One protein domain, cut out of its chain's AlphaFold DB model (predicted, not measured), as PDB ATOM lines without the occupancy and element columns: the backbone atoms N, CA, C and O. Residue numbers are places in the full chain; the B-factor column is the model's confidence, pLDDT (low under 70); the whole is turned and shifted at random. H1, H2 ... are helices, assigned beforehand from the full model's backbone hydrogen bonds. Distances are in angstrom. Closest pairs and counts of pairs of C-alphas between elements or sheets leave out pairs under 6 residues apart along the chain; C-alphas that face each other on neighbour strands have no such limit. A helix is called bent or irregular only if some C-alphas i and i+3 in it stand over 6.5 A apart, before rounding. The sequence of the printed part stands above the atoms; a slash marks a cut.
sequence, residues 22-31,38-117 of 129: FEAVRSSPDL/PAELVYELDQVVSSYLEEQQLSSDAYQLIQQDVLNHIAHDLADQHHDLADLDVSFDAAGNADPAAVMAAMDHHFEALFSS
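This is residues 22 to 31 and 38 to 117 of the 129 residues of an uncharacterized protein of Cyanobium usitatum str. Tous (UniProt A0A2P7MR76). Two long helices, H2 and H3, joined by a tight turn, make a V, and the shorter H4 packs across its open end, on the first residues of H2 and on residues 71 to 78 of H3. Short H1 sits at residues 41 to 44 of H2, H5 runs outward after H4, and between H3 and H4 the chain makes a long loop, of which residues 82 to 86 stick out. The printed part has 90 residues with five named helices, H1 to H5 in that order, and no named strand, an all-helix domain with mostly crossed packing. It is compact, with a radius of gyration of the C-alphas of 13.6 A, and flat in outline, spanning 40 by 36 by 19 A.

H1, residues 22 to 27, and H2, residues 38 to 55, only just touch, with 3 pairs of C-alphas within 8 A, the closest being Ala 24 and Glu 44 at 6.9 A. Their lines are about perpendicular, but only just, at 70.3 degrees. H2 is the hub, touching three other helices. With residues 45 to 53 alone it touches residues 60 to 67 of H3, residues 60 to 81, at a steep tilt of 53 degrees, opposite ways; the closest C-alphas are those of Val 49 and Gln 67, 6.6 A apart. With residues 38 to 42 alone H2 touches H4, residues 100 to 109, at a steep tilt of 61 degrees, opposite ways, and the closest C-alphas, of Pro 38 and Met 104, are 5.2 A apart. H3 touches H4 with residues 71 to 78 alone, the same way, at a tilt of 37 degrees, only just steep; the closest C-alphas are those of Ala 75 and Val 103, 5.9 A apart. H5, residues 111 to 117, is near H4 but meets it only through their link. H5 is apart from H2 and H3, and only just apart from H1, at 8.2 A between the closest C-alphas. In H1, H2, H4 and H5 every O i to N i+4 pair is within hydrogen-bond range; in H3 16 of 18 are.

H1 begins at C-alpha 22, (-40.134, -31.394, 17.226). H2 is 25.8 A long, H3 31.8 A and H4 14.2 A from first to last C-alpha; H1 measures 8.6 A and H5 10.1 A. H3 begins at C-alpha 60, (-26.428, -14.581, 11.489), and is neither bent nor irregular, but only just: C-alphas 61 and 64 are 6.2 A apart. H5 ends at C-alpha 117, (-46.275, -41.858, 24.500).

The two C-alphas farthest apart, of Gln 57 and Asp 84, are 40.3 A apart. Residues 32 to 37 are not printed, and C-alphas 31 and 38 are 9.0 A apart across this cut, which lies in the link from H1 to H2. The links H2 to H3 and H4 to H5 are tight; the link H3 to H4, residues 82 to 99, is long. Residues 80 to 86, of which 80 and 81 belong to H3, stand free. The mean pLDDT of the printed part is 76.8, and residues 29 to 31, 81 to 88 and 110 to 117 are under 70.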
ATOM      1  N   PHE A  22     -39.534 -30.096  16.912       80.44
ATOM      2  CA  PHE A  22     -40.134 -31.394  17.226       80.44
ATOM      3  C   PHE A  22     -41.133 -31.856  16.157       80.44
ATOM      4  O   PHE A  22     -41.187 -33.045  15.847       80.44
ATOM      5  N   GLU A  23     -41.909 -30.943  15.569       84.00
ATOM      6  CA  GLU A  23     -42.821 -31.254  14.464       84.00
ATOM      7  C   GLU A  23     -42.065 -31.707  13.204       84.00
ATOM      8  O   GLU A  23     -42.412 -32.742  12.625       84.00
ATOM      9  N   ALA A  24     -40.998 -31.003  12.817       83.12
ATOM     10  CA  ALA A  24     -40.145 -31.371  11.685       83.12
ATOM     11  C   ALA A  24     -39.508 -32.758  11.881       83.12
ATOM     12  O   ALA A  24     -39.559 -33.622  11.001       83.12
ATOM     13  N   VAL A  25     -39.021 -33.013  13.096       78.62
ATOM     14  CA  VAL A  25     -38.449 -34.297  13.507       78.62
ATOM     15  C   VAL A  25     -39.492 -35.421  13.481       78.62
ATOM     16  O   VAL A  25     -39.205 -36.495  12.953       78.62
ATOM     17  N   ARG A  26     -40.722 -35.186  13.965       72.50
ATOM     18  CA  ARG A  26     -41.840 -36.150  13.868       72.50
ATOM     19  C   ARG A  26     -42.233 -36.443  12.425       72.50
ATOM     20  O   ARG A  26     -42.579 -37.576  12.095       72.50
ATOM     21  N   SER A  27     -42.215 -35.425  11.570       77.12
ATOM     22  CA  SER A  27     -42.587 -35.559  10.162       77.12
ATOM     23  C   SER A  27     -41.530 -36.298   9.334       77.12
ATOM     24  O   SER A  27     -41.814 -36.662   8.189       77.12
ATOM     25  N   SER A  28     -40.341 -36.535   9.892       70.75
ATOM     26  CA  SER A  28     -39.225 -37.201   9.229       70.75
ATOM     27  C   SER A  28     -39.156 -38.692   9.601       70.75
ATOM     28  O   SER A  28     -38.573 -39.061  10.618       70.75
ATOM     29  N   PRO A  29     -39.692 -39.604   8.763       63.47
ATOM     30  CA  PRO A  29     -39.665 -41.046   9.033       63.47
ATOM     31  C   PRO A  29     -38.251 -41.647   9.008       63.47
ATOM     32  O   PRO A  29     -38.040 -42.740   9.528       63.47
ATOM     33  N   ASP A  30     -37.290 -40.941   8.410       64.69
ATOM     34  CA  ASP A  30     -35.882 -41.337   8.351       64.69
ATOM     35  C   ASP A  30     -35.206 -41.231   9.732       64.69
ATOM     36  O   ASP A  30     -34.496 -42.142  10.159       64.69
ATOM     37  N   LEU A  31     -35.557 -40.194  10.503       65.06
ATOM     38  CA  LEU A  31     -35.087 -39.978  11.874       65.06
ATOM     39  C   LEU A  31     -35.542 -41.085  12.835       65.06
ATOM     40  O   LEU A  31     -34.828 -41.415  13.772       65.06
ATOM     41  N   PRO A  38     -28.479 -37.941  15.848       72.69
ATOM     42  CA  PRO A  38     -28.051 -36.651  16.392       72.69
ATOM     43  C   PRO A  38     -27.572 -35.663  15.319       72.69
ATOM     44  O   PRO A  38     -27.730 -34.461  15.495       72.69
ATOM     45  N   ALA A  39     -27.016 -36.137  14.199       75.19
ATOM     46  CA  ALA A  39     -26.585 -35.253  13.116       75.19
ATOM     47  C   ALA A  39     -27.779 -34.680  12.335       75.19
ATOM     48  O   ALA A  39     -27.789 -33.488  12.029       75.19
ATOM     49  N   GLU A  40     -28.794 -35.503  12.060       79.88
ATOM     50  CA  GLU A  40     -30.038 -35.036  11.440       79.88
ATOM     51  C   GLU A  40     -30.834 -34.113  12.367       79.88
ATOM     52  O   GLU A  40     -31.339 -33.098  11.905       79.88
ATOM     53  N   LEU A  41     -30.882 -34.375  13.678       78.75
ATOM     54  CA  LEU A  41     -31.525 -33.468  14.636       78.75
ATOM     55  C   LEU A  41     -30.862 -32.080  14.636       78.75
ATOM     56  O   LEU A  41     -31.545 -31.061  14.634       78.75
ATOM     57  N   VAL A  42     -29.528 -32.012  14.576       82.62
ATOM     58  CA  VAL A  42     -28.822 -30.725  14.446       82.62
ATOM     59  C   VAL A  42     -29.157 -30.036  13.122       82.62
ATOM     60  O   VAL A  42     -29.301 -28.816  13.099       82.62
ATOM     61  N   TYR A  43     -29.294 -30.794  12.035       85.31
ATOM     62  CA  TYR A  43     -29.657 -30.253  10.727       85.31
ATOM     63  C   TYR A  43     -31.081 -29.681  10.698       85.31
ATOM     64  O   TYR A  43     -31.288 -28.578  10.198       85.31
ATOM     65  N   GLU A  44     -32.053 -30.388  11.270       86.25
ATOM     66  CA  GLU A  44     -33.434 -29.905  11.361       86.25
ATOM     67  C   GLU A  44     -33.523 -28.660  12.253       86.25
ATOM     68  O   GLU A  44     -34.191 -27.686  11.908       86.25
ATOM     69  N   LEU A  45     -32.789 -28.642  13.371       85.81
ATOM     70  CA  LEU A  45     -32.696 -27.456  14.220       85.81
ATOM     71  C   LEU A  45     -32.092 -26.265  13.456       85.81
ATOM     72  O   LEU A  45     -32.608 -25.152  13.547       85.81
ATOM     73  N   ASP A  46     -31.031 -26.493  12.677       87.38
ATOM     74  CA  ASP A  46     -30.407 -25.474  11.826       87.38
ATOM     75  C   ASP A  46     -31.390 -24.903  10.795       87.38
ATOM     76  O   ASP A  46     -31.447 -23.685  10.617       87.38
ATOM     77  N   GLN A  47     -32.210 -25.755  10.173       88.31
ATOM     78  CA  GLN A  47     -33.254 -25.348   9.227       88.31
ATOM     79  C   GLN A  47     -34.320 -24.465   9.882       88.31
ATOM     80  O   GLN A  47     -34.672 -23.416   9.334       88.31
ATOM     81  N   VAL A  48     -34.820 -24.865  11.055       88.88
ATOM     82  CA  VAL A  48     -35.864 -24.128  11.785       88.88
ATOM     83  C   VAL A  48     -35.346 -22.766  12.242       88.88
ATOM     84  O   VAL A  48     -35.989 -21.742  12.001       88.88
ATOM     85  N   VAL A  49     -34.149 -22.721  12.834       87.69
ATOM     86  CA  VAL A  49     -33.539 -21.466  13.292       87.69
ATOM     87  C   VAL A  49     -33.180 -20.565  12.106       87.69
ATOM     88  O   VAL A  49     -33.412 -19.358  12.171       87.69
ATOM     89  N   SER A  50     -32.670 -21.120  11.003       88.56
ATOM     90  CA  SER A  50     -32.366 -20.347   9.790       88.56
ATOM     91  C   SER A  50     -33.619 -19.746   9.161       88.56
ATOM     92  O   SER A  50     -33.630 -18.548   8.879       88.56
ATOM     93  N   SER A  51     -34.691 -20.532   9.022       88.94
ATOM     94  CA  SER A  51     -35.973 -20.045   8.494       88.94
ATOM     95  C   SER A  51     -36.507 -18.895   9.343       88.94
ATOM     96  O   SER A  51     -36.847 -17.836   8.821       88.94
ATOM     97  N   TYR A  52     -36.460 -19.047  10.668       87.00
ATOM     98  CA  TYR A  52     -36.878 -18.002  11.592       87.00
ATOM     99  C   TYR A  52     -36.041 -16.722  11.469       87.00
ATOM    100  O   TYR A  52     -36.588 -15.618  11.456       87.00
ATOM    101  N   LEU A  53     -34.717 -16.834  11.344       85.75
ATOM    102  CA  LEU A  53     -33.857 -15.668  11.134       85.75
ATOM    103  C   LEU A  53     -34.187 -14.943   9.831       85.75
ATOM    104  O   LEU A  53     -34.206 -13.712   9.811       85.75
ATOM    105  N   GLU A  54     -34.447 -15.686   8.755       88.31
ATOM    106  CA  GLU A  54     -34.839 -15.116   7.466       88.31
ATOM    107  C   GLU A  54     -36.188 -14.392   7.563       88.31
ATOM    108  O   GLU A  54     -36.314 -13.260   7.087       88.31
ATOM    109  N   GLU A  55     -37.172 -14.993   8.235       87.06
ATOM    110  CA  GLU A  55     -38.500 -14.411   8.456       87.06
ATOM    111  C   GLU A  55     -38.450 -13.139   9.308       87.06
ATOM    112  O   GLU A  55     -39.099 -12.142   8.984       87.06
ATOM    113  N   GLN A  56     -37.642 -13.146  10.369       82.25
ATOM    114  CA  GLN A  56     -37.468 -12.003  11.268       82.25
ATOM    115  C   GLN A  56     -36.448 -10.974  10.757       82.25
ATOM    116  O   GLN A  56     -36.230  -9.948  11.404       82.25
ATOM    117  N   GLN A  57     -35.818 -11.221   9.604       84.00
ATOM    118  CA  GLN A  57     -34.735 -10.401   9.047       84.00
ATOM    119  C   GLN A  57     -33.566 -10.198  10.028       84.00
ATOM    120  O   GLN A  57     -32.929  -9.138  10.065       84.00
ATOM    121  N   LEU A  58     -33.294 -11.213  10.845       82.00
ATOM    122  CA  LEU A  58     -32.239 -11.205  11.846       82.00
ATOM    123  C   LEU A  58     -30.882 -11.528  11.215       82.00
ATOM    124  O   LEU A  58     -30.764 -12.170  10.171       82.00
ATOM    125  N   SER A  59     -29.823 -11.046  11.861       80.44
ATOM    126  CA  SER A  59     -28.453 -11.323  11.426       80.44
ATOM    127  C   SER A  59     -28.006 -12.712  11.871       80.44
ATOM    128  O   SER A  59     -28.431 -13.201  12.911       80.44
ATOM    129  N   SER A  60     -27.050 -13.294  11.147       77.81
ATOM    130  CA  SER A  60     -26.428 -14.581  11.489       77.81
ATOM    131  C   SER A  60     -25.760 -14.601  12.871       77.81
ATOM    132  O   SER A  60     -25.519 -15.665  13.417       77.81
ATOM    133  N   ASP A  61     -25.477 -13.438  13.461       80.62
ATOM    134  CA  ASP A  61     -24.992 -13.322  14.844       80.62
ATOM    135  C   ASP A  61     -26.057 -13.783  15.863       80.62
ATOM    136  O   ASP A  61     -25.747 -14.436  16.856       80.62
ATOM    137  N   ALA A  62     -27.339 -13.542  15.561       82.25
ATOM    138  CA  ALA A  62     -28.463 -14.004  16.373       82.25
ATOM    139  C   ALA A  62     -28.699 -15.516  16.246       82.25
ATOM    140  O   ALA A  62     -29.299 -16.101  17.141       82.25
ATOM    141  N   TYR A  63     -28.198 -16.159  15.182       84.06
ATOM    142  CA  TYR A  63     -28.320 -17.607  14.991       84.06
ATOM    143  C   TYR A  63     -27.744 -18.376  16.174       84.06
ATOM    144  O   TYR A  63     -28.431 -19.204  16.758       84.06
ATOM    145  N   GLN A  64     -26.503 -18.066  16.564       82.19
ATOM    146  CA  GLN A  64     -25.831 -18.795  17.641       82.19
ATOM    147  C   GLN A  64     -26.521 -18.581  18.987       82.19
ATOM    148  O   GLN A  64     -26.598 -19.508  19.785       82.19
ATOM    149  N   LEU A  65     -27.042 -17.373  19.223       84.38
ATOM    150  CA  LEU A  65     -27.788 -17.054  20.437       84.38
ATOM    151  C   LEU A  65     -29.100 -17.840  20.491       84.38
ATOM    152  O   LEU A  65     -29.340 -18.540  21.466       84.38
ATOM    153  N   ILE A  66     -29.898 -17.794  19.423       84.62
ATOM    154  CA  ILE A  66     -31.189 -18.491  19.343       84.62
ATOM    155  C   ILE A  66     -30.990 -20.001  19.410       84.62
ATOM    156  O   ILE A  66     -31.675 -20.671  20.173       84.62
ATOM    157  N   GLN A  67     -30.034 -20.544  18.657       85.56
ATOM    158  CA  GLN A  67     -29.725 -21.969  18.683       85.56
ATOM    159  C   GLN A  67     -29.327 -22.423  20.093       85.56
ATOM    160  O   GLN A  67     -29.816 -23.446  20.566       85.56
ATOM    161  N   GLN A  68     -28.470 -21.660  20.779       86.12
ATOM    162  CA  GLN A  68     -28.066 -21.976  22.147       86.12
ATOM    163  C   GLN A  68     -29.244 -21.886  23.122       86.12
ATOM    164  O   GLN A  68     -29.363 -22.743  23.993       86.12
ATOM    165  N   ASP A  69     -30.122 -20.895  22.973       86.31
ATOM    166  CA  ASP A  69     -31.327 -20.753  23.789       86.31
ATOM    167  C   ASP A  69     -32.310 -21.916  23.569       86.31
ATOM    168  O   ASP A  69     -32.802 -22.484  24.543       86.31
ATOM    169  N   VAL A  70     -32.531 -22.349  22.319       85.69
ATOM    170  CA  VAL A  70     -33.337 -23.544  22.002       85.69
ATOM    171  C   VAL A  70     -32.741 -24.788  22.656       85.69
ATOM    172  O   VAL A  70     -33.458 -25.544  23.309       85.69
ATOM    173  N   LEU A  71     -31.428 -24.990  22.537       86.00
ATOM    174  CA  LEU A  71     -30.747 -26.131  23.153       86.00
ATOM    175  C   LEU A  71     -30.814 -26.087  24.679       86.00
ATOM    176  O   LEU A  71     -31.065 -27.114  25.301       86.00
ATOM    177  N   ASN A  72     -30.626 -24.914  25.285       85.62
ATOM    178  CA  ASN A  72     -30.746 -24.728  26.729       85.62
ATOM    179  C   ASN A  72     -32.175 -25.009  27.202       85.62
ATOM    180  O   ASN A  72     -32.360 -25.647  28.236       85.62
ATOM    181  N   HIS A  73     -33.179 -24.569  26.442       85.38
ATOM    182  CA  HIS A  73     -34.581 -24.822  26.746       85.38
ATOM    183  C   HIS A  73     -34.910 -26.315  26.683       85.38
ATOM    184  O   HIS A  73     -35.465 -26.845  27.640       85.38
ATOM    185  N   ILE A  74     -34.490 -27.010  25.621       83.56
ATOM    186  CA  ILE A  74     -34.661 -28.464  25.486       83.56
ATOM    187  C   ILE A  74     -33.923 -29.208  26.602       83.56
ATOM    188  O   ILE A  74     -34.473 -30.117  27.213       83.56
ATOM    189  N   ALA A  75     -32.683 -28.817  26.898       83.12
ATOM    190  CA  ALA A  75     -31.895 -29.407  27.971       83.12
ATOM    191  C   ALA A  75     -32.578 -29.253  29.335       83.12
ATOM    192  O   ALA A  75     -32.592 -30.196  30.121       83.12
ATOM    193  N   HIS A  76     -33.143 -28.075  29.614       80.25
ATOM    194  CA  HIS A  76     -33.901 -27.815  30.832       80.25
ATOM    195  C   HIS A  76     -35.225 -28.577  30.875       80.25
ATOM    196  O   HIS A  76     -35.571 -29.078  31.936       80.25
ATOM    197  N   ASP A  77     -35.942 -28.689  29.759       79.38
ATOM    198  CA  ASP A  77     -37.185 -29.461  29.677       79.38
ATOM    199  C   ASP A  77     -36.924 -30.955  29.915       79.38
ATOM    200  O   ASP A  77     -37.560 -31.572  30.767       79.38
ATOM    201  N   LEU A  78     -35.892 -31.515  29.278       75.44
ATOM    202  CA  LEU A  78     -35.423 -32.876  29.545       75.44
ATOM    203  C   LEU A  78     -34.999 -33.049  31.009       75.44
ATOM    204  O   LEU A  78     -35.365 -34.026  31.655       75.44
ATOM    205  N   ALA A  79     -34.254 -32.092  31.558       74.75
ATOM    206  CA  ALA A  79     -33.834 -32.096  32.956       74.75
ATOM    207  C   ALA A  79     -35.004 -31.992  33.948       74.75
ATOM    208  O   ALA A  79     -34.925 -32.577  35.025       74.75
ATOM    209  N   ASP A  80     -36.077 -31.272  33.617       73.81
ATOM    210  CA  ASP A  80     -37.270 -31.138  34.463       73.81
ATOM    211  C   ASP A  80     -38.145 -32.399  34.407       73.81
ATOM    212  O   ASP A  80     -38.611 -32.894  35.438       73.81
ATOM    213  N   GLN A  81     -38.296 -32.985  33.215       66.19
ATOM    214  CA  GLN A  81     -39.006 -34.251  33.016       66.19
ATOM    215  C   GLN A  81     -38.299 -35.425  33.710       66.19
ATOM    216  O   GLN A  81     -38.951 -36.355  34.199       66.19
ATOM    217  N   HIS A  82     -36.971 -35.371  33.808       64.12
ATOM    218  CA  HIS A  82     -36.158 -36.355  34.507       64.12
ATOM    219  C   HIS A  82     -35.933 -35.956  35.971       64.12
ATOM    220  O   HIS A  82     -35.004 -35.237  36.318       64.12
ATOM    221  N   HIS A  83     -36.734 -36.525  36.880       55.78
ATOM    222  CA  HIS A  83     -36.557 -36.340  38.333       55.78
ATOM    223  C   HIS A  83     -35.165 -36.776  38.845       55.78
ATOM    224  O   HIS A  83     -34.764 -36.394  39.946       55.78
ATOM    225  N   ASP A  84     -34.439 -37.581  38.058       56.03
ATOM    226  CA  ASP A  84     -33.077 -38.030  38.333       56.03
ATOM    227  C   ASP A  84     -32.119 -37.545  37.230       56.03
ATOM    228  O   ASP A  84     -31.898 -38.197  36.211       56.03
ATOM    229  N   LEU A  85     -31.545 -36.362  37.455       54.75
ATOM    230  CA  LEU A  85     -30.535 -35.728  36.597       54.75
ATOM    231  C   LEU A  85     -29.269 -36.581  36.398       54.75
ATOM    232  O   LEU A  85     -28.463 -36.256  35.537       54.75
ATOM    233  N   ALA A  86     -29.050 -37.630  37.202       55.81
ATOM    234  CA  ALA A  86     -27.879 -38.494  37.064       55.81
ATOM    235  C   ALA A  86     -28.015 -39.512  35.918       55.81
ATOM    236  O   ALA A  86     -27.009 -40.103  35.530       55.81
ATOM    237  N   ASP A  87     -29.229 -39.710  35.394       60.03
ATOM    238  CA  ASP A  87     -29.490 -40.539  34.208       60.03
ATOM    239  C   ASP A  87     -29.426 -39.716  32.907       60.03
ATOM    240  O   ASP A  87     -29.179 -40.258  31.832       60.03
ATOM    241  N   LEU A  88     -29.597 -38.393  33.011       65.38
ATOM    242  CA  LEU A  88     -29.537 -37.480  31.878       65.38
ATOM    243  C   LEU A  88     -28.077 -37.079  31.596       65.38
ATOM    244  O   LEU A  88     -27.501 -36.258  32.306       65.38
ATOM    245  N   ASP A  89     -27.480 -37.625  30.535       70.69
ATOM    246  CA  ASP A  89     -26.098 -37.326  30.110       70.69
ATOM    247  C   ASP A  89     -25.978 -35.964  29.391       70.69
ATOM    248  O   ASP A  89     -25.359 -35.842  28.335       70.69
ATOM    249  N   VAL A  90     -26.603 -34.914  29.936       71.38
ATOM    250  CA  VAL A  90     -26.501 -33.545  29.408       71.38
ATOM    251  C   VAL A  90     -25.451 -32.769  30.192       71.38
ATOM    252  O   VAL A  90     -25.558 -32.547  31.397       71.38
ATOM    253  N   SER A  91     -24.419 -32.329  29.475       76.31
ATOM    254  CA  SER A  91     -23.335 -31.513  30.021       76.31
ATOM    255  C   SER A  91     -23.630 -30.027  29.829       76.31
ATOM    256  O   SER A  91     -23.965 -29.608  28.722       76.31
ATOM    257  N   PHE A  92     -23.439 -29.225  30.877       79.56
ATOM    258  CA  PHE A  92     -23.507 -27.763  30.804       79.56
ATOM    259  C   PHE A  92     -22.119 -27.155  31.033       79.56
ATOM    260  O   PHE A  92     -21.389 -27.576  31.936       79.56
ATOM    261  N   ASP A  93     -21.748 -26.157  30.232       79.38
ATOM    262  CA  ASP A  93     -20.512 -25.394  30.415       79.38
ATOM    263  C   ASP A  93     -20.594 -24.457  31.641       79.38
ATOM    264  O   ASP A  93     -21.660 -24.236  32.219       79.38
ATOM    265  N   ALA A  94     -19.470 -23.849  32.033       74.06
ATOM    266  CA  ALA A  94     -19.390 -22.853  33.101       74.06
ATOM    267  C   ALA A  94     -20.341 -21.652  32.918       74.06
ATOM    268  O   ALA A  94     -20.678 -20.990  33.901       74.06
ATOM    269  N   ALA A  95     -20.772 -21.368  31.687       76.38
ATOM    270  CA  ALA A  95     -21.786 -20.360  31.381       76.38
ATOM    271  C   ALA A  95     -23.245 -20.835  31.569       76.38
ATOM    272  O   ALA A  95     -24.157 -20.026  31.429       76.38
ATOM    273  N   GLY A  96     -23.478 -22.115  31.878       73.81
ATOM    274  CA  GLY A  96     -24.816 -22.717  31.923       73.81
ATOM    275  C   GLY A  96     -25.369 -23.095  30.547       73.81
ATOM    276  O   GLY A  96     -26.559 -23.358  30.423       73.81
ATOM    277  N   ASN A  97     -24.517 -23.119  29.520       80.81
ATOM    278  CA  ASN A  97     -24.891 -23.505  28.163       80.81
ATOM    279  C   ASN A  97     -24.805 -25.019  27.998       80.81
ATOM    280  O   ASN A  97     -23.765 -25.604  28.302       80.81
ATOM    281  N   ALA A  98     -25.875 -25.633  27.509       83.00
ATOM    282  CA  ALA A  98     -25.928 -27.054  27.221       83.00
ATOM    283  C   ALA A  98     -25.081 -27.392  25.987       83.00
ATOM    284  O   ALA A  98     -25.091 -26.656  24.993       83.00
ATOM    285  N   ASP A  99     -24.353 -28.506  26.052       83.44
ATOM    286  CA  ASP A  99     -23.577 -28.996  24.918       83.44
ATOM    287  C   ASP A  99     -24.518 -29.577  23.845       83.44
ATOM    288  O   ASP A  99     -25.303 -30.480  24.151       83.44
ATOM    289  N   PRO A 100     -24.454 -29.104  22.586       80.19
ATOM    290  CA  PRO A 100     -25.361 -29.546  21.533       80.19
ATOM    291  C   PRO A 100     -25.288 -31.055  21.298       80.19
ATOM    292  O   PRO A 100     -26.317 -31.683  21.074       80.19
ATOM    293  N   ALA A 101     -24.104 -31.667  21.374       78.75
ATOM    294  CA  ALA A 101     -23.978 -33.104  21.158       78.75
ATOM    295  C   ALA A 101     -24.609 -33.897  22.311       78.75
ATOM    296  O   ALA A 101     -25.265 -34.909  22.068       78.75
ATOM    297  N   ALA A 102     -24.455 -33.414  23.546       81.25
ATOM    298  CA  ALA A 102     -25.036 -34.034  24.733       81.25
ATOM    299  C   ALA A 102     -26.569 -33.916  24.755       81.25
ATOM    300  O   ALA A 102     -27.257 -34.900  25.007       81.25
ATOM    301  N   VAL A 103     -27.115 -32.740  24.415       81.81
ATOM    302  CA  VAL A 103     -28.570 -32.531  24.304       81.81
ATOM    303  C   VAL A 103     -29.164 -33.453  23.249       81.81
ATOM    304  O   VAL A 103     -30.152 -34.126  23.522       81.81
ATOM    305  N   MET A 104     -28.542 -33.549  22.075       80.62
ATOM    306  CA  MET A 104     -29.044 -34.403  20.996       80.62
ATOM    307  C   MET A 104     -28.935 -35.892  21.331       80.62
ATOM    308  O   MET A 104     -29.831 -36.656  20.987       80.62
ATOM    309  N   ALA A 105     -27.881 -36.313  22.035       78.00
ATOM    310  CA  ALA A 105     -27.754 -37.686  22.522       78.00
ATOM    311  C   ALA A 105     -28.798 -38.018  23.602       78.00
ATOM    312  O   ALA A 105     -29.380 -39.101  23.584       78.00
ATOM    313  N   ALA A 106     -29.083 -37.083  24.510       77.94
ATOM    314  CA  ALA A 106     -30.139 -37.246  25.503       77.94
ATOM    315  C   ALA A 106     -31.525 -37.293  24.841       77.94
ATOM    316  O   ALA A 106     -32.316 -38.189  25.131       77.94
ATOM    317  N   MET A 107     -31.798 -36.396  23.888       77.31
ATOM    318  CA  MET A 107     -33.013 -36.438  23.072       77.31
ATOM    319  C   MET A 107     -33.160 -37.759  22.323       77.31
ATOM    320  O   MET A 107     -34.261 -38.286  22.280       77.31
ATOM    321  N   ASP A 108     -32.081 -38.297  21.748       76.50
ATOM    322  CA  ASP A 108     -32.061 -39.588  21.051       76.50
ATOM    323  C   ASP A 108     -32.420 -40.752  21.980       76.50
ATOM    324  O   ASP A 108     -33.275 -41.582  21.663       76.50
ATOM    325  N   HIS A 109     -31.805 -40.783  23.161       72.56
ATOM    326  CA  HIS A 109     -32.036 -41.822  24.159       72.56
ATOM    327  C   HIS A 109     -33.476 -41.792  24.693       72.56
ATOM    328  O   HIS A 109     -34.084 -42.834  24.940       72.56
ATOM    329  N   HIS A 110     -34.051 -40.594  24.810       69.06
ATOM    330  CA  HIS A 110     -35.437 -40.389  25.225       69.06
ATOM    331  C   HIS A 110     -36.415 -40.279  24.050       69.06
ATOM    332  O   HIS A 110     -37.616 -40.161  24.278       69.06
ATOM    333  N   PHE A 111     -35.943 -40.407  22.807       68.31
ATOM    334  CA  PHE A 111     -36.742 -40.271  21.590       68.31
ATOM    335  C   PHE A 111     -37.876 -41.291  21.598       68.31
ATOM    336  O   PHE A 111     -39.051 -40.942  21.525       68.31
ATOM    337  N   GLU A 112     -37.551 -42.568  21.813       62.06
ATOM    338  CA  GLU A 112     -38.571 -43.609  21.913       62.06
ATOM    339  C   GLU A 112     -39.556 -43.344  23.059       62.06
ATOM    340  O   GLU A 112     -40.725 -43.652  22.899       62.06
ATOM    341  N   ALA A 113     -39.159 -42.735  24.180       61.75
ATOM    342  CA  ALA A 113     -40.076 -42.429  25.283       61.75
ATOM    343  C   ALA A 113     -40.998 -41.227  24.985       61.75
ATOM    344  O   ALA A 113     -42.200 -41.287  25.274       61.75
ATOM    345  N   LEU A 114     -40.448 -40.178  24.365       61.69
ATOM    346  CA  LEU A 114     -41.162 -38.975  23.932       61.69
ATOM    347  C   LEU A 114     -42.184 -39.301  22.832       61.69
ATOM    348  O   LEU A 114     -43.321 -38.842  22.903       61.69
ATOM    349  N   PHE A 115     -41.824 -40.164  21.873       61.84
ATOM    350  CA  PHE A 115     -42.687 -40.519  20.738       61.84
ATOM    351  C   PHE A 115     -43.510 -41.802  20.940       61.84
ATOM    352  O   PHE A 115     -44.570 -41.940  20.331       61.84
ATOM    353  N   SER A 116     -43.118 -42.728  21.828       51.19
ATOM    354  CA  SER A 116     -43.975 -43.886  22.168       51.19
ATOM    355  C   SER A 116     -45.182 -43.489  23.016       51.19
ATOM    356  O   SER A 116     -46.197 -44.185  22.985       51.19
ATOM    357  N   SER A 117     -45.120 -42.368  23.745       45.22
ATOM    358  CA  SER A 117     -46.275 -41.858  24.500       45.22
ATOM    359  C   SER A 117     -47.392 -41.305  23.600       45.22
ATOM    360  O   SER A 117     -48.544 -41.255  24.025       45.22
TER     361      SER A 117